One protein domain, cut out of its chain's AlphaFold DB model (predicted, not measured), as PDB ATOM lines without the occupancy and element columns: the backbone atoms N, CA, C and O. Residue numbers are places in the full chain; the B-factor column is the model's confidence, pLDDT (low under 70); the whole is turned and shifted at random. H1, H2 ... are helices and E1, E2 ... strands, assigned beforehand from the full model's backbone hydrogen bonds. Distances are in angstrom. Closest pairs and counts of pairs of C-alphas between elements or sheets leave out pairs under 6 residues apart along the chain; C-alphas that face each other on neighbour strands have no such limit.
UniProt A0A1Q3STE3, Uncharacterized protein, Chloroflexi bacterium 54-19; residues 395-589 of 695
ATOM      1  N   ILE A 395      -6.773 -34.640   5.190       82.69
ATOM      2  CA  ILE A 395      -7.555 -35.654   5.912       82.69
ATOM      3  C   ILE A 395      -8.143 -35.060   7.194       82.69
ATOM      4  O   ILE A 395      -9.338 -35.214   7.464       82.69
ATOM      5  N   THR A 396      -7.325 -34.355   7.975       85.81
ATOM      6  CA  THR A 396      -7.753 -33.711   9.223       85.81
ATOM      7  C   THR A 396      -8.809 -32.646   8.950       85.81
ATOM      8  O   THR A 396      -9.815 -32.578   9.662       85.81
ATOM      9  N   ALA A 397      -8.643 -31.860   7.884       89.75
ATOM     10  CA  ALA A 397      -9.645 -30.905   7.429       89.75
ATOM     11  C   ALA A 397     -10.944 -31.608   7.009       89.75
ATOM     12  O   ALA A 397     -12.018 -31.174   7.413       89.75
ATOM     13  N   GLY A 398     -10.870 -32.736   6.294       86.94
ATOM     14  CA  GLY A 398     -12.040 -33.553   5.952       86.94
ATOM     15  C   GLY A 398     -12.817 -34.032   7.184       86.94
ATOM     16  O   GLY A 398     -14.022 -33.807   7.277       86.94
ATOM     17  N   LYS A 399     -12.127 -34.603   8.181       88.62
ATOM     18  CA  LYS A 399     -12.750 -35.018   9.454       88.62
ATOM     19  C   LYS A 399     -13.375 -33.833  10.193       88.62
ATOM     20  O   LYS A 399     -14.493 -33.928  10.691       88.62
ATOM     21  N   THR A 400     -12.664 -32.709  10.248       91.69
ATOM     22  CA  THR A 400     -13.137 -31.504  10.942       91.69
ATOM     23  C   THR A 400     -14.340 -30.884  10.238       91.69
ATOM     24  O   THR A 400     -15.282 -30.465  10.899       91.69
ATOM     25  N   LYS A 401     -14.368 -30.893   8.902       92.75
ATOM     26  CA  LYS A 401     -15.526 -30.483   8.100       92.75
ATOM     27  C   LYS A 401     -16.765 -31.308   8.447       92.75
ATOM     28  O   LYS A 401     -17.817 -30.717   8.671       92.75
ATOM     29  N   GLU A 402     -16.662 -32.637   8.488       90.12
ATOM     30  CA  GLU A 402     -17.814 -33.492   8.814       90.12
ATOM     31  C   GLU A 402     -18.295 -33.273  10.254       90.12
ATOM     32  O   GLU A 402     -19.497 -33.167  10.481       90.12
ATOM     33  N   LYS A 403     -17.379 -33.069  11.210       92.62
ATOM     34  CA  LYS A 403     -17.741 -32.660  12.579       92.62
ATOM     35  C   LYS A 403     -18.473 -31.318  12.619       92.62
ATOM     36  O   LYS A 403     -19.532 -31.207  13.225       92.62
ATOM     37  N   MET A 404     -17.945 -30.297  11.942       94.38
ATOM     38  CA  MET A 404     -18.578 -28.975  11.891       94.38
ATOM     39  C   MET A 404     -19.946 -29.026  11.209       94.38
ATOM     40  O   MET A 404     -20.861 -28.334  11.640       94.38
ATOM     41  N   LYS A 405     -20.119 -29.882  10.194       91.50
ATOM     42  CA  LYS A 405     -21.425 -30.160   9.589       91.50
ATOM     43  C   LYS A 405     -22.378 -30.814  10.597       91.50
ATOM     44  O   LYS A 405     -23.500 -30.343  10.742       91.50
ATOM     45  N   GLY A 406     -21.911 -31.835  11.320       92.75
ATOM     46  CA  GLY A 406     -22.664 -32.486  12.394       92.75
ATOM     47  C   GLY A 406     -23.078 -31.524  13.510       92.75
ATOM     48  O   GLY A 406     -24.141 -31.700  14.091       92.75
ATOM     49  N   ASN A 407     -22.297 -30.468  13.749       93.12
ATOM     50  CA  ASN A 407     -22.650 -29.396  14.679       93.12
ATOM     51  C   ASN A 407     -23.623 -28.379  14.057       93.12
ATOM     52  O   ASN A 407     -24.566 -27.957  14.715       93.12
ATOM     53  N   ALA A 408     -23.420 -27.978  12.800       95.06
ATOM     54  CA  ALA A 408     -24.217 -26.941  12.146       95.06
ATOM     55  C   ALA A 408     -25.639 -27.403  11.790       95.06
ATOM     56  O   ALA A 408     -26.578 -26.624  11.932       95.06
ATOM     57  N   ASP A 409     -25.824 -28.651  11.343       94.62
ATOM     58  CA  ASP A 409     -27.129 -29.147  10.885       94.62
ATOM     59  C   ASP A 409     -28.198 -29.144  12.010       94.62
ATOM     60  O   ASP A 409     -29.274 -28.581  11.787       94.62
ATOM     61  N   PRO A 410     -27.934 -29.652  13.234       96.00
ATOM     62  CA  PRO A 410     -28.877 -29.550  14.350       96.00
ATOM     63  C   PRO A 410     -29.159 -28.105  14.772       96.00
ATOM     64  O   PRO A 410     -30.305 -27.761  15.064       96.00
ATOM     65  N   LEU A 411     -28.135 -27.240  14.767       96.75
ATOM     66  CA  LEU A 411     -28.296 -25.818  15.091       96.75
ATOM     67  C   LEU A 411     -29.191 -25.119  14.062       96.75
ATOM     68  O   LEU A 411     -30.055 -24.340  14.452       96.75
ATOM     69  N   ARG A 412     -29.057 -25.451  12.771       96.88
ATOM     70  CA  ARG A 412     -29.920 -24.934  11.699       96.88
ATOM     71  C   ARG A 412     -31.381 -25.308  11.915       96.88
ATOM     72  O   ARG A 412     -32.250 -24.450  11.807       96.88
ATOM     73  N   VAL A 413     -31.652 -26.583  12.205       96.75
ATOM     74  CA  VAL A 413     -33.021 -27.086  12.422       96.75
ATOM     75  C   VAL A 413     -33.645 -26.437  13.654       96.75
ATOM     76  O   VAL A 413     -34.790 -25.979  13.602       96.75
ATOM     77  N   ARG A 414     -32.881 -26.343  14.748       97.38
ATOM     78  CA  ARG A 414     -33.320 -25.660  15.965       97.38
ATOM     79  C   ARG A 414     -33.594 -24.180  15.703       97.38
ATOM     80  O   ARG A 414     -34.648 -23.692  16.091       97.38
ATOM     81  N   LEU A 415     -32.703 -23.494  14.989       97.69
ATOM     82  CA  LEU A 415     -32.866 -22.084  14.644       97.69
ATOM     83  C   LEU A 415     -34.105 -21.860  13.774       97.69
ATOM     84  O   LEU A 415     -34.883 -20.960  14.060       97.69
ATOM     85  N   ALA A 416     -34.336 -22.699  12.760       97.75
ATOM     86  CA  ALA A 416     -35.549 -22.637  11.945       97.75
ATOM     87  C   ALA A 416     -36.817 -22.793  12.808       97.75
ATOM     88  O   ALA A 416     -37.747 -21.992  12.711       97.75
ATOM     89  N   THR A 417     -36.803 -23.757  13.733       97.50
ATOM     90  CA  THR A 417     -37.913 -24.020  14.662       97.50
ATOM     91  C   THR A 417     -38.171 -22.840  15.604       97.50
ATOM     92  O   THR A 417     -39.323 -22.431  15.790       97.50
ATOM     93  N   ASP A 418     -37.111 -22.255  16.167       96.94
ATOM     94  CA  ASP A 418     -37.197 -21.094  17.057       96.94
ATOM     95  C   ASP A 418     -37.667 -19.839  16.311       96.94
ATOM     96  O   ASP A 418     -38.429 -19.049  16.866       96.94
ATOM     97  N   LEU A 419     -37.307 -19.700  15.032       97.50
ATOM     98  CA  LEU A 419     -37.799 -18.648  14.141       97.50
ATOM     99  C   LEU A 419     -39.216 -18.917  13.604       97.50
ATOM    100  O   LEU A 419     -39.818 -18.020  13.021       97.50
ATOM    101  N   GLY A 420     -39.777 -20.112  13.816       97.38
ATOM    102  CA  GLY A 420     -41.120 -20.466  13.348       97.38
ATOM    103  C   GLY A 420     -41.219 -20.667  11.834       97.38
ATOM    104  O   GLY A 420     -42.281 -20.443  11.263       97.38
ATOM    105  N   VAL A 421     -40.124 -21.075  11.197       97.38
ATOM    106  CA  VAL A 421     -40.028 -21.358   9.759       97.38
ATOM    107  C   VAL A 421     -39.606 -22.815   9.545       97.38
ATOM    108  O   VAL A 421     -39.030 -23.441  10.437       97.38
ATOM    109  N   ALA A 422     -39.905 -23.383   8.377       96.88
ATOM    110  CA  ALA A 422     -39.458 -24.736   8.045       96.88
ATOM    111  C   ALA A 422     -37.916 -24.808   7.963       96.88
ATOM    112  O   ALA A 422     -37.255 -23.790   7.782       96.88
ATOM    113  N   PRO A 423     -37.284 -25.982   8.102       95.44
ATOM    114  CA  PRO A 423     -35.887 -26.135   7.711       95.44
ATOM    115  C   PRO A 423     -35.708 -25.818   6.214       95.44
ATOM    116  O   PRO A 423     -36.597 -26.137   5.424       95.44
ATOM    117  N   PRO A 424     -34.582 -25.211   5.795       93.81
ATOM    118  CA  PRO A 424     -34.398 -24.821   4.403       93.81
ATOM    119  C   PRO A 424     -34.323 -26.034   3.470       93.81
ATOM    120  O   PRO A 424     -33.590 -26.990   3.735       93.81
ATOM    121  N   ASP A 425     -35.056 -25.939   2.362       92.19
ATOM    122  CA  ASP A 425     -35.121 -26.927   1.287       92.19
ATOM    123  C   ASP A 425     -34.085 -26.586   0.185       92.19
ATOM    124  O   ASP A 425     -33.963 -25.415  -0.205       92.19
ATOM    125  N   PRO A 426     -33.306 -27.562  -0.329       88.50
ATOM    126  CA  PRO A 426     -32.393 -27.349  -1.456       88.50
ATOM    127  C   PRO A 426     -33.042 -26.790  -2.721       88.50
ATOM    128  O   PRO A 426     -32.344 -26.098  -3.469       88.50
ATOM    129  N   ASP A 427     -34.347 -26.960  -2.915       91.19
ATOM    130  CA  ASP A 427     -35.040 -26.622  -4.159       91.19
ATOM    131  C   ASP A 427     -35.890 -25.342  -4.049       91.19
ATOM    132  O   ASP A 427     -36.064 -24.639  -5.042       91.19
ATOM    133  N   ALA A 428     -36.280 -24.916  -2.841       92.94
ATOM    134  CA  ALA A 428     -37.084 -23.698  -2.622       92.94
ATOM    135  C   ALA A 428     -36.286 -22.527  -2.010       92.94
ATOM    136  O   ALA A 428     -35.350 -22.752  -1.241       92.94
ATOM    137  N   ASP A 429     -36.615 -21.269  -2.339       94.25
ATOM    138  CA  ASP A 429     -36.091 -20.123  -1.572       94.25
ATOM    139  C   ASP A 429     -36.673 -20.142  -0.154       94.25
ATOM    140  O   ASP A 429     -37.809 -20.563   0.064       94.25
ATOM    141  N   HIS A 430     -35.883 -19.703   0.820       96.75
ATOM    142  CA  HIS A 430     -36.241 -19.800   2.223       96.75
ATOM    143  C   HIS A 430     -36.366 -18.407   2.859       96.75
ATOM    144  O   HIS A 430     -35.456 -17.591   2.724       96.75
ATOM    145  N   PRO A 431     -37.431 -18.097   3.621       96.62
ATOM    146  CA  PRO A 431     -37.641 -16.749   4.161       96.62
ATOM    147  C   PRO A 431     -36.539 -16.294   5.131       96.62
ATOM    148  O   PRO A 431     -36.227 -15.109   5.194       96.62
ATOM    149  N   ALA A 432     -35.915 -17.225   5.861       97.00
ATOM    150  CA  ALA A 432     -34.875 -16.918   6.850       97.00
ATOM    151  C   ALA A 432     -33.432 -17.218   6.409       97.00
ATOM    152  O   ALA A 432     -32.498 -16.755   7.064       97.00
ATOM    153  N   PHE A 433     -33.230 -17.975   5.321       97.38
ATOM    154  CA  PHE A 433     -31.901 -18.462   4.927       97.38
ATOM    155  C   PHE A 433     -31.619 -18.184   3.445       97.38
ATOM    156  O   PHE A 433     -32.445 -18.491   2.595       97.38
ATOM    157  N   ASP A 434     -30.448 -17.632   3.135       95.31
ATOM    158  CA  ASP A 434     -29.915 -17.491   1.780       95.31
ATOM    159  C   ASP A 434     -29.167 -18.765   1.372       95.31
ATOM    160  O   ASP A 434     -28.350 -19.295   2.137       95.31
ATOM    161  N   LYS A 435     -29.386 -19.225   0.135       93.81
ATOM    162  CA  LYS A 435     -28.558 -20.265  -0.489       93.81
ATOM    163  C   LYS A 435     -27.243 -19.647  -0.952       93.81
ATOM    164  O   LYS A 435     -27.215 -18.827  -1.864       93.81
ATOM    165  N   ASP A 436     -26.143 -20.080  -0.358       89.44
ATOM    166  CA  ASP A 436     -24.799 -19.642  -0.716       89.44
ATOM    167  C   ASP A 436     -23.997 -20.840  -1.237       89.44
ATOM    168  O   ASP A 436     -23.533 -21.698  -0.479       89.44
ATOM    169  N   ARG A 437     -23.871 -20.941  -2.564       87.06
ATOM    170  CA  ARG A 437     -23.095 -22.007  -3.202       87.06
ATOM    171  C   ARG A 437     -21.611 -21.661  -3.116       87.06
ATOM    172  O   ARG A 437     -21.117 -20.801  -3.844       87.06
ATOM    173  N   ARG A 438     -20.885 -22.363  -2.244       81.94
ATOM    174  CA  ARG A 438     -19.447 -22.164  -2.020       81.94
ATOM    175  C   ARG A 438     -18.660 -23.449  -2.177       81.94
ATOM    176  O   ARG A 438     -19.208 -24.537  -2.290       81.94
ATOM    177  N   GLY A 439     -17.346 -23.301  -2.202       75.06
ATOM    178  CA  GLY A 439     -16.401 -24.388  -2.402       75.06
ATOM    179  C   GLY A 439     -15.501 -24.102  -3.591       75.06
ATOM    180  O   GLY A 439     -15.621 -23.072  -4.255       75.06
ATOM    181  N   THR A 440     -14.573 -25.012  -3.827       69.69
ATOM    182  CA  THR A 440     -13.693 -24.975  -4.992       69.69
ATOM    183  C   THR A 440     -14.234 -25.982  -5.995       69.69
ATOM    184  O   THR A 440     -14.591 -27.095  -5.596       69.69
ATOM    185  N   PHE A 441     -14.320 -25.606  -7.277       56.75
ATOM    186  CA  PHE A 441     -14.725 -26.536  -8.331       56.75
ATOM    187  C   PHE A 441     -13.914 -27.834  -8.220       56.75
ATOM    188  O   PHE A 441     -12.692 -27.751  -8.097       56.75
ATOM    189  N   PRO A 442     -14.570 -29.009  -8.228       63.03
ATOM    190  CA  PRO A 442     -15.982 -29.279  -8.523       63.03
ATOM    191  C   PRO A 442     -16.827 -29.507  -7.270       63.03
ATOM    192  O   PRO A 442     -18.032 -29.724  -7.373       63.03
ATOM    193  N   ALA A 443     -16.222 -29.461  -6.085       74.25
ATOM    194  CA  ALA A 443     -16.866 -29.740  -4.813       74.25
ATOM    195  C   ALA A 443     -17.671 -28.526  -4.326       74.25
ATOM    196  O   ALA A 443     -17.481 -28.057  -3.205       74.25
ATOM    197  N   TYR A 444     -18.558 -27.982  -5.155       79.44
ATOM    198  CA  TYR A 444     -19.465 -26.942  -4.691       79.44
ATOM    199  C   TYR A 444     -20.491 -27.544  -3.735       79.44
ATOM    200  O   TYR A 444     -21.149 -28.530  -4.056       79.44
ATOM    201  N   LYS A 445     -20.638 -26.923  -2.569       86.44
ATOM    202  CA  LYS A 445     -21.659 -27.238  -1.582       86.44
ATOM    203  C   LYS A 445     -22.545 -26.012  -1.391       86.44
ATOM    204  O   LYS A 445     -22.058 -24.881  -1.350       86.44
ATOM    205  N   THR A 446     -23.847 -26.240  -1.290       89.88
ATOM    206  CA  THR A 446     -24.799 -25.197  -0.909       89.88
ATOM    207  C   THR A 446     -24.808 -25.081   0.608       89.88
ATOM    208  O   THR A 446     -25.040 -26.064   1.314       89.88
ATOM    209  N   TYR A 447     -24.504 -23.885   1.091       90.88
ATOM    210  CA  TYR A 447     -24.592 -23.486   2.487       90.88
ATOM    211  C   TYR A 447     -25.850 -22.636   2.675       90.88
ATOM    212  O   TYR A 447     -26.254 -21.935   1.750       90.88
ATOM    213  N   TYR A 448     -26.465 -22.683   3.855       94.75
ATOM    214  CA  TYR A 448     -27.683 -21.918   4.146       94.75
ATOM    215  C   TYR A 448     -27.368 -20.812   5.150       94.75
ATOM    216  O   TYR A 448     -27.357 -21.045   6.350       94.75
ATOM    217  N   ARG A 449     -27.056 -19.602   4.704       94.62
ATOM    218  CA  ARG A 449     -26.669 -18.517   5.624       94.62
ATOM    219  C   ARG A 449     -27.911 -17.801   6.123       94.62
ATOM    220  O   ARG A 449     -28.840 -17.626   5.350       94.62
ATOM    221  N   THR A 450     -27.956 -17.369   7.380       96.50
ATOM    222  CA  THR A 450     -29.090 -16.556   7.838       96.50
ATOM    223  C   THR A 450     -29.130 -15.261   7.030       96.50
ATOM    224  O   THR A 450     -28.102 -14.592   6.877       96.50
ATOM    225  N   LYS A 451     -30.305 -14.911   6.485       96.50
ATOM    226  CA  LYS A 451     -30.454 -13.697   5.671       96.50
ATOM    227  C   LYS A 451     -29.999 -12.490   6.487       96.50
ATOM    228  O   LYS A 451     -30.373 -12.344   7.654       96.50
ATOM    229  N   LYS A 452     -29.225 -11.589   5.870       94.75
ATOM    230  CA  LYS A 452     -28.682 -10.397   6.556       94.75
ATOM    231  C   LYS A 452     -29.782  -9.583   7.245       94.75
ATOM    232  O   LYS A 452     -29.605  -9.174   8.383       94.75
ATOM    233  N   VAL A 453     -30.929  -9.422   6.583       95.88
ATOM    234  CA  VAL A 453     -32.082  -8.670   7.110       95.88
ATOM    235  C   VAL A 453     -32.640  -9.306   8.390       95.88
ATOM    236  O   VAL A 453     -32.965  -8.598   9.335       95.88
ATOM    237  N   VAL A 454     -32.687 -10.642   8.457       97.38
ATOM    238  CA  VAL A 454     -33.131 -11.376   9.654       97.38
ATOM    239  C   VAL A 454     -32.119 -11.219  10.785       97.38
ATOM    240  O   VAL A 454     -32.503 -10.902  11.909       97.38
ATOM    241  N   LYS A 455     -30.824 -11.375  10.490       96.62
ATOM    242  CA  LYS A 455     -29.748 -11.221  11.478       96.62
ATOM    243  C   LYS A 455     -29.702  -9.819  12.082       96.62
ATOM    244  O   LYS A 455     -29.704  -9.682  13.305       96.62
ATOM    245  N   ASP A 456     -29.675  -8.796  11.233       96.31
ATOM    246  CA  ASP A 456     -29.625  -7.397  11.661       96.31
ATOM    247  C   ASP A 456     -30.894  -7.040  12.455       96.31
ATOM    248  O   ASP A 456     -30.811  -6.408  13.510       96.31
ATOM    249  N   GLY A 457     -32.056  -7.526  12.003       97.50
ATOM    250  CA  GLY A 457     -33.330  -7.335  12.686       97.50
ATOM    251  C   GLY A 457     -33.360  -7.931  14.094       97.50
ATOM    252  O   GLY A 457     -33.722  -7.250  15.052       97.50
ATOM    253  N   LEU A 458     -32.922  -9.185  14.248       97.88
ATOM    254  CA  LEU A 458     -32.871  -9.867  15.547       97.88
ATOM    255  C   LEU A 458     -31.878  -9.215  16.515       97.88
ATOM    256  O   LEU A 458     -32.183  -9.090  17.701       97.88
ATOM    257  N   ARG A 459     -30.719  -8.759  16.024       97.69
ATOM    258  CA  ARG A 459     -29.733  -8.043  16.851       97.69
ATOM    259  C   ARG A 459     -30.280  -6.704  17.347       97.69
ATOM    260  O   ARG A 459     -30.199  -6.438  18.540       97.69
ATOM    261  N   ALA A 460     -30.943  -5.930  16.486       97.62
ATOM    262  CA  ALA A 460     -31.590  -4.680  16.894       97.62
ATOM    263  C   ALA A 460     -32.679  -4.906  17.963       97.62
ATOM    264  O   ALA A 460     -32.774  -4.158  18.939       97.62
ATOM    265  N   VAL A 461     -33.481  -5.967  17.815       97.88
ATOM    266  CA  VAL A 461     -34.492  -6.350  18.815       97.88
ATOM    267  C   VAL A 461     -33.836  -6.781  20.133       97.88
ATOM    268  O   VAL A 461     -34.306  -6.376  21.198       97.88
ATOM    269  N   LYS A 462     -32.742  -7.552  20.084       97.75
ATOM    270  CA  LYS A 462     -31.966  -7.949  21.268       97.75
ATOM    271  C   LYS A 462     -31.441  -6.726  22.023       97.75
ATOM    272  O   LYS A 462     -31.700  -6.598  23.217       97.75
ATOM    273  N   ASP A 463     -30.778  -5.804  21.330       97.25
ATOM    274  CA  ASP A 463     -30.207  -4.596  21.936       97.25
ATOM    275  C   ASP A 463     -31.299  -3.729  22.584       97.25
ATOM    276  O   ASP A 463     -31.126  -3.166  23.676       97.25
ATOM    277  N   LYS A 464     -32.483  -3.677  21.957       97.88
ATOM    278  CA  LYS A 464     -33.651  -3.012  22.537       97.88
ATOM    279  C   LYS A 464     -34.142  -3.713  23.805       97.88
ATOM    280  O   LYS A 464     -34.425  -3.027  24.788       97.88
ATOM    281  N   ALA A 465     -34.238  -5.042  23.805       96.94
ATOM    282  CA  ALA A 465     -34.639  -5.820  24.977       96.94
ATOM    283  C   ALA A 465     -33.654  -5.641  26.149       96.94
ATOM    284  O   ALA A 465     -34.091  -5.442  27.284       96.94
ATOM    285  N   ASP A 466     -32.347  -5.621  25.873       96.50
ATOM    286  CA  ASP A 466     -31.292  -5.386  26.867       96.50
ATOM    287  C   ASP A 466     -31.405  -3.992  27.505       96.50
ATOM    288  O   ASP A 466     -31.372  -3.846  28.734       96.50
ATOM    289  N   THR A 467     -31.632  -2.971  26.673       96.25
ATOM    290  CA  THR A 467     -31.840  -1.588  27.126       96.25
ATOM    291  C   THR A 467     -33.079  -1.473  28.020       96.25
ATOM    292  O   THR A 467     -33.033  -0.869  29.092       96.25
ATOM    293  N   LEU A 468     -34.196  -2.079  27.605       95.56
ATOM    294  CA  LEU A 468     -35.458  -2.041  28.349       95.56
ATOM    295  C   LEU A 468     -35.376  -2.808  29.677       95.56
ATOM    296  O   LEU A 468     -35.875  -2.321  30.691       95.56
ATOM    297  N   SER A 469     -34.708  -3.963  29.688       95.06
ATOM    298  CA  SER A 469     -34.468  -4.781  30.885       95.06
ATOM    299  C   SER A 469     -33.702  -4.009  31.964       95.06
ATOM    300  O   SER A 469     -34.090  -4.025  33.134       95.06
ATOM    301  N   THR A 470     -32.679  -3.246  31.570       93.19
ATOM    302  CA  THR A 470     -31.898  -2.408  32.498       93.19
ATOM    303  C   THR A 470     -32.770  -1.336  33.165       93.19
ATOM    304  O   THR A 470     -32.670  -1.108  34.370       93.19
ATOM    305  N   GLY A 471     -33.690  -0.725  32.407       90.25
ATOM    306  CA  GLY A 471     -34.641   0.256  32.937       90.25
ATOM    307  C   GLY A 471     -35.677  -0.338  33.900       90.25
ATOM    308  O   GLY A 471     -36.107   0.341  34.833       90.25
ATOM    309  N   LEU A 472     -36.052  -1.609  33.719       91.31
ATOM    310  CA  LEU A 472     -37.001  -2.291  34.604       91.31
ATOM    311  C   LEU A 472     -36.414  -2.529  35.999       91.31
ATOM    312  O   LEU A 472     -37.109  -2.288  36.986       91.31
ATOM    313  N   GLY A 473     -35.135  -2.916  36.093       81.25
ATOM    314  CA  GLY A 473     -34.465  -3.202  37.370       81.25
ATOM    315  C   GLY A 473     -34.439  -2.011  38.336       81.25
ATOM    316  O   GLY A 473     -34.630  -2.177  39.540       81.25
ATOM    317  N   ALA A 474     -34.307  -0.787  37.818       77.56
ATOM    318  CA  ALA A 474     -34.281   0.426  38.637       77.56
ATOM    319  C   ALA A 474     -35.644   0.779  39.269       77.56
ATOM    320  O   ALA A 474     -35.705   1.571  40.207       77.56
ATOM    321  N   HIS A 475     -36.756   0.247  38.751       69.44
ATOM    322  CA  HIS A 475     -38.116   0.649  39.143       69.44
ATOM    323  C   HIS A 475     -38.832  -0.379  40.039       69.44
ATOM    324  O   HIS A 475     -39.956  -0.136  40.490       69.44
ATOM    325  N   VAL A 476     -38.163  -1.487  40.380       63.22
ATOM    326  CA  VAL A 476     -38.711  -2.571  41.218       63.22
ATOM    327  C   VAL A 476     -38.931  -2.150  42.685       63.22
ATOM    328  O   VAL A 476     -39.666  -2.806  43.410       63.22
ATOM    329  N   ARG A 477     -38.424  -0.995  43.140       71.31
ATOM    330  CA  ARG A 477     -38.660  -0.502  44.520       71.31
ATOM    331  C   ARG A 477     -39.904   0.390  44.699       71.31
ATOM    332  O   ARG A 477     -40.113   0.939  45.775       71.31
ATOM    333  N   GLY A 478     -40.728   0.572  43.660       70.50
ATOM    334  CA  GLY A 478     -41.909   1.451  43.685       70.50
ATOM    335  C   GLY A 478     -43.268   0.747  43.827       70.50
ATOM    336  O   GLY A 478     -43.380  -0.466  43.703       70.50
ATOM    337  N   LYS A 479     -44.338   1.538  44.019       85.56
ATOM    338  CA  LYS A 479     -45.743   1.076  44.083       85.56
ATOM    339  C   LYS A 479     -46.101   0.141  42.896       85.56
ATOM    340  O   LYS A 479     -45.835   0.536  41.754       85.56
ATOM    341  N   PRO A 480     -46.814  -0.989  43.102       88.50
ATOM    342  CA  PRO A 480     -47.123  -1.986  42.057       88.50
ATOM    343  C   PRO A 480     -47.764  -1.419  40.780       88.50
ATOM    344  O   PRO A 480     -47.455  -1.832  39.662       88.50
ATOM    345  N   ARG A 481     -48.619  -0.395  40.916       89.25
ATOM    346  CA  ARG A 481     -49.239   0.299  39.771       89.25
ATOM    347  C   ARG A 481     -48.217   0.942  38.828       89.25
ATOM    348  O   ARG A 481     -48.394   0.885  37.614       89.25
ATOM    349  N   ARG A 482     -47.151   1.546  39.370       89.62
ATOM    350  CA  ARG A 482     -46.090   2.163  38.556       89.62
ATOM    351  C   ARG A 482     -45.273   1.094  37.837       89.62
ATOM    352  O   ARG A 482     -45.000   1.259  36.654       89.62
ATOM    353  N   GLN A 483     -44.965  -0.014  38.510       90.06
ATOM    354  CA  GLN A 483     -44.241  -1.137  37.909       90.06
ATOM    355  C   GLN A 483     -44.989  -1.710  36.702       90.06
ATOM    356  O   GLN A 483     -44.410  -1.816  35.625       90.06
ATOM    357  N   LYS A 484     -46.299  -1.970  36.835       92.94
ATOM    358  CA  LYS A 484     -47.128  -2.474  35.727       92.94
ATOM    359  C   LYS A 484     -47.152  -1.515  34.533       92.94
ATOM    360  O   LYS A 484     -47.054  -1.951  33.390       92.94
ATOM    361  N   ALA A 485     -47.241  -0.206  34.775       93.50
ATOM    362  CA  ALA A 485     -47.216   0.789  33.702       93.50
ATOM    363  C   ALA A 485     -45.861   0.833  32.966       93.50
ATOM    364  O   ALA A 485     -45.830   0.936  31.738       93.50
ATOM    365  N   VAL A 486     -44.749   0.731  33.700       94.06
ATOM    366  CA  VAL A 486     -43.388   0.707  33.136       94.06
ATOM    367  C   VAL A 486     -43.160  -0.581  32.345       94.06
ATOM    368  O   VAL A 486     -42.674  -0.518  31.217       94.06
ATOM    369  N   LEU A 487     -43.588  -1.725  32.882       95.62
ATOM    370  CA  LEU A 487     -43.523  -3.025  32.218       95.62
ATOM    371  C   LEU A 487     -44.329  -3.044  30.916       95.62
ATOM    372  O   LEU A 487     -43.799  -3.409  29.871       95.62
ATOM    373  N   ASN A 488     -45.573  -2.557  30.942       96.06
ATOM    374  CA  ASN A 488     -46.409  -2.456  29.746       96.06
ATOM    375  C   ASN A 488     -45.779  -1.546  28.682       96.06
ATOM    376  O   ASN A 488     -45.832  -1.854  27.491       96.06
ATOM    377  N   ARG A 489     -45.160  -0.432  29.099       96.56
ATOM    378  CA  ARG A 489     -44.445   0.471  28.188       96.56
ATOM    379  C   ARG A 489     -43.223  -0.212  27.574       96.56
ATOM    380  O   ARG A 489     -43.024  -0.092  26.368       96.56
ATOM    381  N   ALA A 490     -42.442  -0.935  28.377       96.81
ATOM    382  CA  ALA A 490     -41.297  -1.703  27.900       96.81
ATOM    383  C   ALA A 490     -41.731  -2.792  26.910       96.81
ATOM    384  O   ALA A 490     -41.196  -2.851  25.805       96.81
ATOM    385  N   ASN A 491     -42.762  -3.576  27.241       97.81
ATOM    386  CA  ASN A 491     -43.281  -4.604  26.345       97.81
ATOM    387  C   ASN A 491     -43.773  -4.008  25.019       97.81
ATOM    388  O   ASN A 491     -43.361  -4.449  23.950       97.81
ATOM    389  N   LYS A 492     -44.575  -2.934  25.066       98.19
ATOM    390  CA  LYS A 492     -45.049  -2.244  23.857       98.19
ATOM    391  C   LYS A 492     -43.891  -1.733  22.993       98.19
ATOM    392  O   LYS A 492     -43.943  -1.862  21.774       98.19
ATOM    393  N   ALA A 493     -42.847  -1.178  23.611       98.00
ATOM    394  CA  ALA A 493     -41.661  -0.712  22.898       98.00
ATOM    395  C   ALA A 493     -40.873  -1.861  22.248       98.00
ATOM    396  O   ALA A 493     -40.343  -1.684  21.152       98.00
ATOM    397  N   LEU A 494     -40.810  -3.031  22.889       98.19
ATOM    398  CA  LEU A 494     -40.172  -4.212  22.314       98.19
ATOM    399  C   LEU A 494     -40.979  -4.785  21.140       98.19
ATOM    400  O   LEU A 494     -40.402  -5.069  20.095       98.19
ATOM    401  N   ILE A 495     -42.304  -4.897  21.272       98.38
ATOM    402  CA  ILE A 495     -43.185  -5.338  20.178       98.38
ATOM    403  C   ILE A 495     -43.063  -4.397  18.973       98.38
ATOM    404  O   ILE A 495     -42.939  -4.870  17.845       98.38
ATOM    405  N   ALA A 496     -43.012  -3.082  19.208       98.19
ATOM    406  CA  ALA A 496     -42.767  -2.105  18.151       98.19
ATOM    407  C   ALA A 496     -41.402  -2.319  17.473       98.19
ATOM    408  O   ALA A 496     -41.320  -2.289  16.250       98.19
ATOM    409  N   ALA A 497     -40.343  -2.608  18.238       98.25
ATOM    410  CA  ALA A 497     -39.033  -2.924  17.665       98.25
ATOM    411  C   ALA A 497     -39.058  -4.202  16.809       98.25
ATOM    412  O   ALA A 497     -38.450  -4.225  15.741       98.25
ATOM    413  N   ILE A 498     -39.796  -5.240  17.224       98.12
ATOM    414  CA  ILE A 498     -40.014  -6.445  16.405       98.12
ATOM    415  C   ILE A 498     -40.731  -6.075  15.103       98.12
ATOM    416  O   ILE A 498     -40.334  -6.531  14.033       98.12
ATOM    417  N   ASP A 499     -41.757  -5.226  15.166       98.12
ATOM    418  CA  ASP A 499     -42.493  -4.785  13.980       98.12
ATOM    419  C   ASP A 499     -41.639  -4.016  12.979       98.12
ATOM    420  O   ASP A 499     -41.773  -4.241  11.773       98.12
ATOM    421  N   THR A 500     -40.774  -3.137  13.486       98.12
ATOM    422  CA  THR A 500     -39.895  -2.291  12.680       98.12
ATOM    423  C   THR A 500     -38.728  -3.070  12.083       98.12
ATOM    424  O   THR A 500     -38.400  -2.868  10.916       98.12
ATOM    425  N   HIS A 501     -38.080  -3.937  12.863       98.06
ATOM    426  CA  HIS A 501     -36.791  -4.516  12.481       98.06
ATOM    427  C   HIS A 501     -36.881  -5.938  11.914       98.06
ATOM    428  O   HIS A 501     -35.982  -6.347  11.182       98.06
ATOM    429  N   VAL A 502     -37.943  -6.696  12.202       97.62
ATOM    430  CA  VAL A 502     -38.129  -8.056  11.668       97.62
ATOM    431  C   VAL A 502     -39.099  -8.002  10.494       97.62
ATOM    432  O   VAL A 502     -40.302  -7.824  10.672       97.62
ATOM    433  N   THR A 503     -38.580  -8.156   9.277       97.44
ATOM    434  CA  THR A 503     -39.372  -8.011   8.044       97.44
ATOM    435  C   THR A 503     -40.142  -9.271   7.654       97.44
ATOM    436  O   THR A 503     -41.154  -9.172   6.970       97.44
ATOM    437  N   VAL A 504     -39.697 -10.447   8.105       97.31
ATOM    438  CA  VAL A 504     -40.314 -11.740   7.776       97.31
ATOM    439  C   VAL A 504     -41.557 -11.971   8.659       97.31
ATOM    440  O   VAL A 504     -41.401 -12.054   9.885       97.31
ATOM    441  N   PRO A 505     -42.777 -12.075   8.089       98.06
ATOM    442  CA  PRO A 505     -44.025 -12.161   8.858       98.06
ATOM    443  C   PRO A 505     -44.099 -13.344   9.830       98.06
ATOM    444  O   PRO A 505     -44.546 -13.177  10.966       98.06
ATOM    445  N   GLU A 506     -43.626 -14.522   9.422       97.44
ATOM    446  CA  GLU A 506     -43.642 -15.750  10.223       97.44
ATOM    447  C   GLU A 506     -42.761 -15.595  11.468       97.44
ATOM    448  O   GLU A 506     -43.206 -15.851  12.589       97.44
ATOM    449  N   ILE A 507     -41.547 -15.062  11.281       98.00
ATOM    450  CA  ILE A 507     -40.598 -14.790  12.368       98.00
ATOM    451  C   ILE A 507     -41.171 -13.733  13.312       98.00
ATOM    452  O   ILE A 507     -41.162 -13.908  14.530       98.00
ATOM    453  N   LYS A 508     -41.723 -12.647  12.760       98.00
ATOM    454  CA  LYS A 508     -42.382 -11.583  13.527       98.00
ATOM    455  C   LYS A 508     -43.506 -12.145  14.402       98.00
ATOM    456  O   LYS A 508     -43.545 -11.857  15.598       98.00
ATOM    457  N   SER A 509     -44.389 -12.963  13.833       98.19
ATOM    458  CA  SER A 509     -45.496 -13.599  14.557       98.19
ATOM    459  C   SER A 509     -44.993 -14.518  15.677       98.19
ATOM    460  O   SER A 509     -45.441 -14.416  16.827       98.19
ATOM    461  N   LYS A 510     -43.988 -15.354  15.382       97.69
ATOM    462  CA  LYS A 510     -43.373 -16.271  16.350       97.69
ATOM    463  C   LYS A 510     -42.742 -15.533  17.530       97.69
ATOM    464  O   LYS A 510     -43.021 -15.880  18.680       97.69
ATOM    465  N   LEU A 511     -41.948 -14.497  17.256       97.62
ATOM    466  CA  LEU A 511     -41.304 -13.678  18.284       97.62
ATOM    467  C   LEU A 511     -42.338 -12.985  19.172       97.62
ATOM    468  O   LEU A 511     -42.246 -13.083  20.391       97.62
ATOM    469  N   LYS A 512     -43.359 -12.342  18.586       98.00
ATOM    470  CA  LYS A 512     -44.428 -11.685  19.358       98.00
ATOM    471  C   LYS A 512     -45.170 -12.661  20.266       98.00
ATOM    472  O   LYS A 512     -45.431 -12.338  21.420       98.00
ATOM    473  N   THR A 513     -45.464 -13.859  19.761       97.69
ATOM    474  CA  THR A 513     -46.140 -14.914  20.529       97.69
ATOM    475  C   THR A 513     -45.304 -15.355  21.730       97.69
ATOM    476  O   THR A 513     -45.841 -15.547  22.815       97.69
ATOM    477  N   LYS A 514     -43.986 -15.497  21.550       96.88
ATOM    478  CA  LYS A 514     -43.064 -15.922  22.613       96.88
ATOM    479  C   LYS A 514     -42.773 -14.825  23.634       96.88
ATOM    480  O   LYS A 514     -42.705 -15.127  24.819       96.88
ATOM    481  N   VAL A 515     -42.664 -13.573  23.187       96.62
ATOM    482  CA  VAL A 515     -42.532 -12.400  24.066       96.62
ATOM    483  C   VAL A 515     -43.792 -12.218  24.920       96.62
ATOM    484  O   VAL A 515     -43.690 -11.981  26.122       96.62
ATOM    485  N   GLY A 516     -44.976 -12.366  24.316       96.19
ATOM    486  CA  GLY A 516     -46.256 -12.312  25.015       96.19
ATOM    487  C   GLY A 516     -46.528 -10.972  25.711       96.19
ATOM    488  O   GLY A 516     -46.115  -9.901  25.261       96.19
ATOM    489  N   THR A 517     -47.277 -11.032  26.812       97.31
ATOM    490  CA  THR A 517     -47.524  -9.887  27.701       97.31
ATOM    491  C   THR A 517     -47.048 -10.254  29.104       97.31
ATOM    492  O   THR A 517     -47.809 -10.879  29.840       97.31
ATOM    493  N   PRO A 518     -45.799  -9.924  29.475       96.38
ATOM    494  CA  PRO A 518     -45.251 -10.312  30.767       96.38
ATOM    495  C   PRO A 518     -45.985  -9.596  31.906       96.38
ATOM    496  O   PRO A 518     -46.248  -8.392  31.826       96.38
ATOM    497  N   ALA A 519     -46.304 -10.329  32.972       95.44
ATOM    498  CA  ALA A 519     -46.929  -9.808  34.185       95.44
ATOM    499  C   ALA A 519     -45.903  -9.220  35.165       95.44
ATOM    500  O   ALA A 519     -46.233  -8.316  35.938       95.44
ATOM    501  N   THR A 520     -44.655  -9.693  35.107       94.56
ATOM    502  CA  THR A 520     -43.550  -9.270  35.979       94.56
ATOM    503  C   THR A 520     -42.299  -8.886  35.181       94.56
ATOM    504  O   THR A 520     -42.164  -9.199  33.996       94.56
ATOM    505  N   ALA A 521     -41.358  -8.186  35.825       93.69
ATOM    506  CA  ALA A 521     -40.062  -7.879  35.214       93.69
ATOM    507  C   ALA A 521     -39.243  -9.153  34.934       93.69
ATOM    508  O   ALA A 521     -38.553  -9.224  33.917       93.69
ATOM    509  N   ASP A 522     -39.368 -10.171  35.787       93.56
ATOM    510  CA  ASP A 522     -38.691 -11.459  35.616       93.56
ATOM    511  C   ASP A 522     -39.254 -12.243  34.430       93.56
ATOM    512  O   ASP A 522     -38.492 -12.801  33.638       93.56
ATOM    513  N   GLU A 523     -40.575 -12.200  34.225       95.00
ATOM    514  CA  GLU A 523     -41.201 -12.742  33.018       95.00
ATOM    515  C   GLU A 523     -40.737 -12.008  31.757       95.00
ATOM    516  O   GLU A 523     -40.462 -12.658  30.753       95.00
ATOM    517  N   PHE A 524     -40.577 -10.679  31.785       96.44
ATOM    518  CA  PHE A 524     -40.006  -9.943  30.647       96.44
ATOM    519  C   PHE A 524     -38.555 -10.366  30.380       96.44
ATOM    520  O   PHE A 524     -38.172 -10.619  29.235       96.44
ATOM    521  N   ASN A 525     -37.741 -10.480  31.431       95.19
ATOM    522  CA  ASN A 525     -36.351 -10.908  31.308       95.19
ATOM    523  C   ASN A 525     -36.240 -12.333  30.746       95.19
ATOM    524  O   ASN A 525     -35.373 -12.588  29.914       95.19
ATOM    525  N   THR A 526     -37.132 -13.236  31.148       94.25
ATOM    526  CA  THR A 526     -37.115 -14.644  30.734       94.25
ATOM    527  C   THR A 526     -37.731 -14.843  29.347       94.25
ATOM    528  O   THR A 526     -37.074 -15.349  28.438       94.25
ATOM    529  N   ASN A 527     -38.973 -14.400  29.148       94.38
ATOM    530  CA  ASN A 527     -39.743 -14.681  27.931       94.38
ATOM    531  C   ASN A 527     -39.311 -13.814  26.748       94.38
ATOM    532  O   ASN A 527     -39.438 -14.236  25.601       94.38
ATOM    533  N   ALA A 528     -38.801 -12.608  27.013       95.31
ATOM    534  CA  ALA A 528     -38.415 -11.679  25.964       95.31
ATOM    535  C   ALA A 528     -36.894 -11.608  25.806       95.31
ATOM    536  O   ALA A 528     -36.357 -12.074  24.801       95.31
ATOM    537  N   LYS A 529     -36.187 -11.061  26.802       95.81
ATOM    538  CA  LYS A 529     -34.740 -10.816  26.697       95.81
ATOM    539  C   LYS A 529     -33.950 -12.111  26.517       95.81
ATOM    540  O   LYS A 529     -33.208 -12.231  25.546       95.81
ATOM    541  N   LEU A 530     -34.111 -13.075  27.424       95.56
ATOM    542  CA  LEU A 530     -33.352 -14.323  27.387       95.56
ATOM    543  C   LEU A 530     -33.698 -15.138  26.138       95.56
ATOM    544  O   LEU A 530     -32.795 -15.622  25.466       95.56
ATOM    545  N   TYR A 531     -34.979 -15.226  25.770       96.44
ATOM    546  CA  TYR A 531     -35.399 -15.909  24.545       96.44
ATOM    547  C   TYR A 531     -34.778 -15.303  23.274       96.44
ATOM    548  O   TYR A 531     -34.153 -16.024  22.495       96.44
ATOM    549  N   ILE A 532     -34.887 -13.981  23.078       97.38
ATOM    550  CA  ILE A 532     -34.303 -13.297  21.912       97.38
ATOM    551  C   ILE A 532     -32.774 -13.426  21.920       97.38
ATOM    552  O   ILE A 532     -32.175 -13.707  20.881       97.38
ATOM    553  N   SER A 533     -32.138 -13.278  23.086       96.69
ATOM    554  CA  SER A 533     -30.692 -13.463  23.225       96.69
ATOM    555  C   SER A 533     -30.269 -14.882  22.844       96.69
ATOM    556  O   SER A 533     -29.293 -15.041  22.120       96.69
ATOM    557  N   ASN A 534     -31.021 -15.903  23.263       96.06
ATOM    558  CA  ASN A 534     -30.740 -17.297  22.923       96.06
ATOM    559  C   ASN A 534     -30.850 -17.554  21.415       96.06
ATOM    560  O   ASN A 534     -30.019 -18.280  20.876       96.06
ATOM    561  N   ILE A 535     -31.816 -16.940  20.720       97.38
ATOM    562  CA  ILE A 535     -31.918 -17.033  19.254       97.38
ATOM    563  C   ILE A 535     -30.690 -16.414  18.584       97.38
ATOM    564  O   ILE A 535     -30.131 -17.014  17.668       97.38
ATOM    565  N   VAL A 536     -30.262 -15.226  19.024       96.88
ATOM    566  CA  VAL A 536     -29.086 -14.557  18.447       96.88
ATOM    567  C   VAL A 536     -27.820 -15.384  18.683       96.88
ATOM    568  O   VAL A 536     -27.073 -15.614  17.736       96.88
ATOM    569  N   THR A 537     -27.623 -15.914  19.893       95.00
ATOM    570  CA  THR A 537     -26.498 -16.814  20.196       95.00
ATOM    571  C   THR A 537     -26.542 -18.080  19.343       95.00
ATOM    572  O   THR A 537     -25.526 -18.470  18.773       95.00
ATOM    573  N   LEU A 538     -27.716 -18.703  19.196       96.06
ATOM    574  CA  LEU A 538     -27.900 -19.898  18.369       96.06
ATOM    575  C   LEU A 538     -27.577 -19.623  16.894       96.06
ATOM    576  O   LEU A 538     -26.964 -20.454  16.225       96.06
ATOM    577  N   MET A 539     -27.976 -18.454  16.392       96.81
ATOM    578  CA  MET A 539     -27.659 -17.989  15.046       96.81
ATOM    579  C   MET A 539     -26.155 -17.769  14.856       96.81
ATOM    580  O   MET A 539     -25.615 -18.212  13.843       96.81
ATOM    581  N   ASP A 540     -25.477 -17.131  15.810       94.81
ATOM    582  CA  ASP A 540     -24.032 -16.897  15.741       94.81
ATOM    583  C   ASP A 540     -23.248 -18.225  15.827       94.81
ATOM    584  O   ASP A 540     -22.346 -18.461  15.021       94.81
ATOM    585  N   GLU A 541     -23.651 -19.147  16.713       95.31
ATOM    586  CA  GLU A 541     -23.113 -20.515  16.798       95.31
ATOM    587  C   GLU A 541     -23.278 -21.286  15.483       95.31
ATOM    588  O   GLU A 541     -22.344 -21.944  15.010       95.31
ATOM    589  N   TYR A 542     -24.471 -21.204  14.893       96.31
ATOM    590  CA  TYR A 542     -24.783 -21.827  13.617       96.31
ATOM    591  C   TYR A 542     -23.905 -21.270  12.488       96.31
ATOM    592  O   TYR A 542     -23.236 -22.039  11.790       96.31
ATOM    593  N   GLU A 543     -23.874 -19.943  12.316       94.75
ATOM    594  CA  GLU A 543     -23.094 -19.294  11.259       94.75
ATOM    595  C   GLU A 543     -21.600 -19.604  11.401       94.75
ATOM    596  O   GLU A 543     -20.931 -19.879  10.396       94.75
ATOM    597  N   PHE A 544     -21.093 -19.604  12.635       95.56
ATOM    598  CA  PHE A 544     -19.716 -19.956  12.947       95.56
ATOM    599  C   PHE A 544     -19.407 -21.410  12.563       95.56
ATOM    600  O   PHE A 544     -18.470 -21.653  11.797       95.56
ATOM    601  N   ALA A 545     -20.200 -22.383  13.029       95.62
ATOM    602  CA  ALA A 545     -19.981 -23.800  12.729       95.62
ATOM    603  C   ALA A 545     -20.039 -24.073  11.217       95.62
ATOM    604  O   ALA A 545     -19.156 -24.728  10.655       95.62
ATOM    605  N   ASP A 546     -21.025 -23.493  10.532       94.31
ATOM    606  CA  ASP A 546     -21.173 -23.603   9.084       94.31
ATOM    607  C   ASP A 546     -19.982 -22.970   8.339       94.31
ATOM    608  O   ASP A 546     -19.469 -23.511   7.352       94.31
ATOM    609  N   LYS A 547     -19.454 -21.844   8.843       93.69
ATOM    610  CA  LYS A 547     -18.253 -21.199   8.294       93.69
ATOM    611  C   LYS A 547     -16.991 -22.022   8.498       93.69
ATOM    612  O   LYS A 547     -16.202 -22.160   7.562       93.69
ATOM    613  N   MET A 548     -16.812 -22.607   9.675       95.12
ATOM    614  CA  MET A 548     -15.707 -23.526   9.926       95.12
ATOM    615  C   MET A 548     -15.795 -24.756   9.014       95.12
ATOM    616  O   MET A 548     -14.774 -25.211   8.494       95.12
ATOM    617  N   GLY A 549     -17.002 -25.252   8.728       93.81
ATOM    618  CA  GLY A 549     -17.232 -26.281   7.712       93.81
ATOM    619  C   GLY A 549     -16.772 -25.859   6.308       93.81
ATOM    620  O   GLY A 549     -16.098 -26.634   5.626       93.81
ATOM    621  N   GLU A 550     -17.081 -24.628   5.882       92.12
ATOM    622  CA  GLU A 550     -16.610 -24.037   4.613       92.12
ATOM    623  C   GLU A 550     -15.077 -23.951   4.542       92.12
ATOM    624  O   GLU A 550     -14.470 -24.397   3.565       92.12
ATOM    625  N   ILE A 551     -14.433 -23.409   5.580       92.62
ATOM    626  CA  ILE A 551     -12.971 -23.261   5.635       92.62
ATOM    627  C   ILE A 551     -12.293 -24.633   5.550       92.62
ATOM    628  O   ILE A 551     -11.348 -24.816   4.782       92.62
ATOM    629  N   ASN A 552     -12.799 -25.630   6.279       93.31
ATOM    630  CA  ASN A 552     -12.225 -26.972   6.250       93.31
ATOM    631  C   ASN A 552     -12.470 -27.706   4.928       93.31
ATOM    632  O   ASN A 552     -11.603 -28.461   4.494       93.31
ATOM    633  N   GLN A 553     -13.572 -27.436   4.222       91.69
ATOM    634  CA  GLN A 553     -13.737 -27.924   2.851       91.69
ATOM    635  C   GLN A 553     -12.660 -27.353   1.919       91.69
ATOM    636  O   GLN A 553     -12.061 -28.100   1.145       91.69
ATOM    637  N   LYS A 554     -12.379 -26.048   2.009       90.25
ATOM    638  CA  LYS A 554     -11.322 -25.408   1.212       90.25
ATOM    639  C   LYS A 554      -9.941 -25.950   1.555       90.25
ATOM    640  O   LYS A 554      -9.171 -26.231   0.645       90.25
ATOM    641  N   ARG A 555      -9.651 -26.158   2.844       89.75
ATOM    642  CA  ARG A 555      -8.409 -26.796   3.311       89.75
ATOM    643  C   ARG A 555      -8.253 -28.208   2.771       89.75
ATOM    644  O   ARG A 555      -7.180 -28.548   2.296       89.75
ATOM    645  N   GLN A 556      -9.317 -29.005   2.825       89.81
ATOM    646  CA  GLN A 556      -9.315 -30.359   2.291       89.81
ATOM    647  C   GLN A 556      -9.000 -30.341   0.794       89.81
ATOM    648  O   GLN A 556      -8.067 -31.006   0.360       89.81
ATOM    649  N   VAL A 557      -9.753 -29.561   0.015       86.88
ATOM    650  CA  VAL A 557      -9.555 -29.468  -1.434       86.88
ATOM    651  C   VAL A 557      -8.160 -28.941  -1.772       86.88
ATOM    652  O   VAL A 557      -7.456 -29.574  -2.549       86.88
ATOM    653  N   GLY A 558      -7.738 -27.834  -1.156       86.94
ATOM    654  CA  GLY A 558      -6.418 -27.247  -1.381       86.94
ATOM    655  C   GLY A 558      -5.284 -28.203  -1.018       86.94
ATOM    656  O   GLY A 558      -4.357 -28.358  -1.801       86.94
ATOM    657  N   GLY A 559      -5.395 -28.915   0.108       86.56
ATOM    658  CA  GLY A 559      -4.408 -29.915   0.512       86.56
ATOM    659  C   GLY A 559      -4.293 -31.065  -0.491       86.56
ATOM    660  O   GLY A 559      -3.182 -31.456  -0.834       86.56
ATOM    661  N   TRP A 560      -5.411 -31.556  -1.039       83.50
ATOM    662  CA  TRP A 560      -5.383 -32.563  -2.107       83.50
ATOM    663  C   TRP A 560      -4.770 -32.037  -3.404       83.50
ATOM    664  O   TRP A 560      -3.946 -32.724  -4.007       83.50
ATOM    665  N   THR A 561      -5.141 -30.828  -3.831       83.12
ATOM    666  CA  THR A 561      -4.546 -30.193  -5.013       83.12
ATOM    667  C   THR A 561      -3.039 -30.041  -4.841       83.12
ATOM    668  O   THR A 561      -2.282 -30.397  -5.739       83.12
ATOM    669  N   ASP A 562      -2.590 -29.582  -3.676       84.88
ATOM    670  CA  ASP A 562      -1.172 -29.401  -3.408       84.88
ATOM    671  C   ASP A 562      -0.409 -30.730  -3.382       84.88
ATOM    672  O   ASP A 562       0.690 -30.801  -3.923       84.88
ATOM    673  N   VAL A 563      -0.990 -31.789  -2.801       81.00
ATOM    674  CA  VAL A 563      -0.422 -33.148  -2.848       81.00
ATOM    675  C   VAL A 563      -0.209 -33.578  -4.297       81.00
ATOM    676  O   VAL A 563       0.898 -33.981  -4.647       81.00
ATOM    677  N   ILE A 564      -1.231 -33.436  -5.150       73.38
ATOM    678  CA  ILE A 564      -1.151 -33.771  -6.581       73.38
ATOM    679  C   ILE A 564      -0.023 -32.989  -7.260       73.38
ATOM    680  O   ILE A 564       0.782 -33.575  -7.977       73.38
ATOM    681  N   LEU A 565       0.078 -31.684  -7.010       79.81
ATOM    682  CA  LEU A 565       1.110 -30.852  -7.628       79.81
ATOM    683  C   LEU A 565       2.525 -31.195  -7.153       79.81
ATOM    684  O   LEU A 565       3.460 -31.157  -7.953       79.81
ATOM    685  N   GLU A 566       2.699 -31.542  -5.880       80.12
ATOM    686  CA  GLU A 566       3.989 -31.995  -5.357       80.12
ATOM    687  C   GLU A 566       4.380 -33.357  -5.956       80.12
ATOM    688  O   GLU A 566       5.539 -33.560  -6.304       80.12
ATOM    689  N   LEU A 567       3.426 -34.272  -6.157       72.00
ATOM    690  CA  LEU A 567       3.685 -35.565  -6.803       72.00
ATOM    691  C   LEU A 567       4.111 -35.413  -8.257       72.00
ATOM    692  O   LEU A 567       5.040 -36.093  -8.683       72.00
ATOM    693  N   VAL A 568       3.464 -34.521  -9.013       71.31
ATOM    694  CA  VAL A 568       3.887 -34.222 -10.390       71.31
ATOM    695  C   VAL A 568       5.303 -33.637 -10.389       71.31
ATOM    696  O   VAL A 568       6.109 -33.997 -11.243       71.31
ATOM    697  N   SER A 569       5.649 -32.808  -9.395       75.56
ATOM    698  CA  SER A 569       7.019 -32.305  -9.223       75.56
ATOM    699  C   SER A 569       8.017 -33.433  -8.940       75.56
ATOM    700  O   SER A 569       9.071 -33.470  -9.567       75.56
ATOM    701  N   ILE A 570       7.684 -34.375  -8.048       74.69
ATOM    702  CA  ILE A 570       8.539 -35.538  -7.759       74.69
ATOM    703  C   ILE A 570       8.688 -36.423  -8.996       74.69
ATOM    704  O   ILE A 570       9.792 -36.868  -9.290       74.69
ATOM    705  N   ALA A 571       7.608 -36.664  -9.742       65.38
ATOM    706  CA  ALA A 571       7.667 -37.423 -10.985       65.38
ATOM    707  C   ALA A 571       8.604 -36.748 -11.999       65.38
ATOM    708  O   ALA A 571       9.431 -37.424 -12.602       65.38
ATOM    709  N   GLY A 572       8.539 -35.418 -12.128       69.31
ATOM    710  CA  GLY A 572       9.474 -34.644 -12.948       69.31
ATOM    711  C   GLY A 572      10.929 -34.780 -12.490       69.31
ATOM    712  O   GLY A 572      11.809 -35.010 -13.320       69.31
ATOM    713  N   ASP A 573      11.191 -34.706 -11.182       69.56
ATOM    714  CA  ASP A 573      12.536 -34.885 -10.616       69.56
ATOM    715  C   ASP A 573      13.064 -36.311 -10.843       69.56
ATOM    716  O   ASP A 573      14.202 -36.477 -11.280       69.56
ATOM    717  N   ILE A 574      12.235 -37.341 -10.645       63.41
ATOM    718  CA  ILE A 574      12.602 -38.743 -10.900       63.41
ATOM    719  C   ILE A 574      12.895 -38.963 -12.377       63.41
ATOM    720  O   ILE A 574      13.935 -39.527 -12.704       63.41
ATOM    721  N   VAL A 575      12.013 -38.504 -13.272       60.28
ATOM    722  CA  VAL A 575      12.240 -38.607 -14.718       60.28
ATOM    723  C   VAL A 575      13.544 -37.909 -15.077       60.28
ATOM    724  O   VAL A 575      14.348 -38.493 -15.793       60.28
ATOM    725  N   THR A 576      13.815 -36.722 -14.531       66.31
ATOM    726  CA  THR A 576      15.073 -35.998 -14.770       66.31
ATOM    727  C   THR A 576      16.290 -36.805 -14.308       66.31
ATOM    728  O   THR A 576      17.241 -36.941 -15.070       66.31
ATOM    729  N   ILE A 577      16.260 -37.409 -13.115       64.06
ATOM    730  CA  ILE A 577      17.362 -38.244 -12.603       64.06
ATOM    731  C   ILE A 577      17.568 -39.473 -13.494       64.06
ATOM    732  O   ILE A 577      18.670 -39.700 -13.990       64.06
ATOM    733  N   VAL A 578      16.498 -40.230 -13.743       58.12
ATOM    734  CA  VAL A 578      16.521 -41.474 -14.525       58.12
ATOM    735  C   VAL A 578      17.018 -41.228 -15.948       58.12
ATOM    736  O   VAL A 578      17.754 -42.039 -16.502       58.12
ATOM    737  N   THR A 579      16.634 -40.102 -16.541       62.16
ATOM    738  CA  THR A 579      16.939 -39.808 -17.940       62.16
ATOM    739  C   THR A 579      18.204 -38.988 -18.157       62.16
ATOM    740  O   THR A 579      18.800 -39.077 -19.228       62.16
ATOM    741  N   SER A 580      18.669 -38.238 -17.156       53.00
ATOM    742  CA  SER A 580      20.010 -37.641 -17.180       53.00
ATOM    743  C   SER A 580      21.103 -38.712 -17.269       53.00
ATOM    744  O   SER A 580      22.144 -38.473 -17.870       53.00
ATOM    745  N   ALA A 581      20.824 -39.928 -16.783       53.81
ATOM    746  CA  ALA A 581      21.691 -41.089 -16.963       53.81
ATOM    747  C   ALA A 581      21.683 -41.661 -18.400       53.81
ATOM    748  O   ALA A 581      22.593 -42.409 -18.747       53.81
ATOM    749  N   SER A 582      20.693 -41.323 -19.241       50.44
ATOM    750  CA  SER A 582      20.536 -41.847 -20.611       50.44
ATOM    751  C   SER A 582      20.624 -40.789 -21.725       50.44
ATOM    752  O   SER A 582      20.433 -41.117 -22.896       50.44
ATOM    753  N   GLY A 583      20.913 -39.523 -21.400       42.25
ATOM    754  CA  GLY A 583      21.192 -38.435 -22.353       42.25
ATOM    755  C   GLY A 583      19.983 -37.835 -23.090       42.25
ATOM    756  O   GLY A 583      20.001 -36.650 -23.404       42.25
ATOM    757  N   ILE A 584      18.906 -38.594 -23.326       43.81
ATOM    758  CA  ILE A 584      17.781 -38.157 -24.184       43.81
ATOM    759  C   ILE A 584      16.594 -37.568 -23.393       43.81
ATOM    760  O   ILE A 584      15.851 -36.744 -23.920       43.81
ATOM    761  N   GLY A 585      16.384 -37.925 -22.124       39.53
ATOM    762  CA  GLY A 585      15.134 -37.557 -21.431       39.53
ATOM    763  C   GLY A 585      15.189 -36.342 -20.496       39.53
ATOM    764  O   GLY A 585      14.158 -36.009 -19.908       39.53
ATOM    765  N   ALA A 586      16.321 -35.630 -20.404       51.53
ATOM    766  CA  ALA A 586      16.408 -34.380 -19.637       51.53
ATOM    767  C   ALA A 586      15.343 -33.353 -20.082       51.53
ATOM    768  O   ALA A 586      14.748 -32.677 -19.244       51.53
ATOM    769  N   ALA A 587      15.018 -33.316 -21.380       46.41
ATOM    770  CA  ALA A 587      13.968 -32.463 -21.939       46.41
ATOM    771  C   ALA A 587      12.549 -32.856 -21.472       46.41
ATOM    772  O   ALA A 587      11.721 -31.988 -21.199       46.41
ATOM    773  N   VAL A 588      12.264 -34.155 -21.315       47.22
ATOM    774  CA  VAL A 588      10.946 -34.651 -20.867       47.22
ATOM    775  C   VAL A 588      10.747 -34.396 -19.371       47.22
ATOM    776  O   VAL A 588       9.684 -33.928 -18.956       47.22
ATOM    777  N   GLY A 589      11.780 -34.642 -18.558       45.16
ATOM    778  CA  GLY A 589      11.760 -34.350 -17.119       45.16
ATOM    779  C   GLY A 589      11.593 -32.856 -16.831       45.16
ATOM    780  O   GLY A 589      10.733 -32.468 -16.033       45.16
TER     781      GLY A 589
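AT A GLANCE: This is residues 395 to 589 of the 695 residues of an uncharacterized protein of Chloroflexi bacterium 54-19 (UniProt A0A1Q3STE3). One very long helix, H5, makes the length of this domain, and H1, H2, H3 and H4 pack on it within its residues 521 to 556. The hairpin of H2 and H3, with H4, packs at its beginning; H1 runs side by side with its middle stretch, where the small strand hairpin E1 E2 also lies close; residues 561 to 568 of H5 stick out, and little H6 folds back on its far end. The printed part has 195 residues, with six named helices and two named strands in the order H1 E1 E2 H2 H3 H4 H5 H6, and is mostly helix; its sheet, E1 - E2, is antiparallel. It is extended, with a radius of gyration of the C-alphas of 26.9 A and spans of 102 by 36 by 23 A.

IN THESE COORDINATES: Start at the sheet: E1 is residues 433 to 438 and E2 residues 445 to 450, 16.1 A long. Then find C-alpha 521 at (-40.062, -7.879, 35.214); from there H5 runs 85.1 A to C-alpha 580 at (20.010, -37.641, -17.180). H1, residues 395 to 419, begins at C-alpha 395 (-7.555, -35.654, 5.912) and is 35.7 A long. H2 is residues 452 to 473, 32.2 A; H3 is 480 to 501, 31.4 A; H4 is 505 to 515, 15.3 A; H6 is 586 to 589.

HOW THE PARTS SIT: Look first at the hairpin of E1 and E2, antiparallel neighbours at 147 degrees: N 434 and O 449 are 2.7 A apart and N 436 and O 447 are 2.8 A apart, within hydrogen-bond range. The closest C-alphas of E2 and H5 are those of Arg 449 and Glu 543, 6.7 A. H5 is the hub, touching five helices. With residues 535 to 556 alone it touches H1, opposite ways at a shallow tilt of 24 degrees, closest at C-alphas 401 and 549, 4.6 A. H2, H3 and H5 form a bundle, a group of helices packed together. H2 and H3 are a helical hairpin at a shallow tilt of 11 degrees, closest at C-alphas 457 and 501, 4.5 A. H2 touches H5 at a steep tilt of 39 degrees, C-alphas 465 and 529 closest at 5.3 A; H3 and H5 only just touch, with 3 pairs of C-alphas within 8 A. H4 touches H5 at a steep tilt of 52 degrees, C-alphas 515 and 528 closest at 4.6 A. H6 touches H5, C-alphas 589 and 576 closest at 4.4 A. H1 and H2 are apart. In H2, H3 and H4 every O i to N i+4 pair is within hydrogen-bond range, in H1 19 of 21 and in H5 53 of 56; H6 is too short for such a pair.

THE WHOLE: The two C-alphas farthest apart, those of Lys 479 and Gly 583, are 102.3 A apart. The printed part has no cut. The link from H1 to E1, residues 420 to 432, is long. Look for pLDDT under 70 at residues 440 to 442, 475 to 476 and 571 to 589.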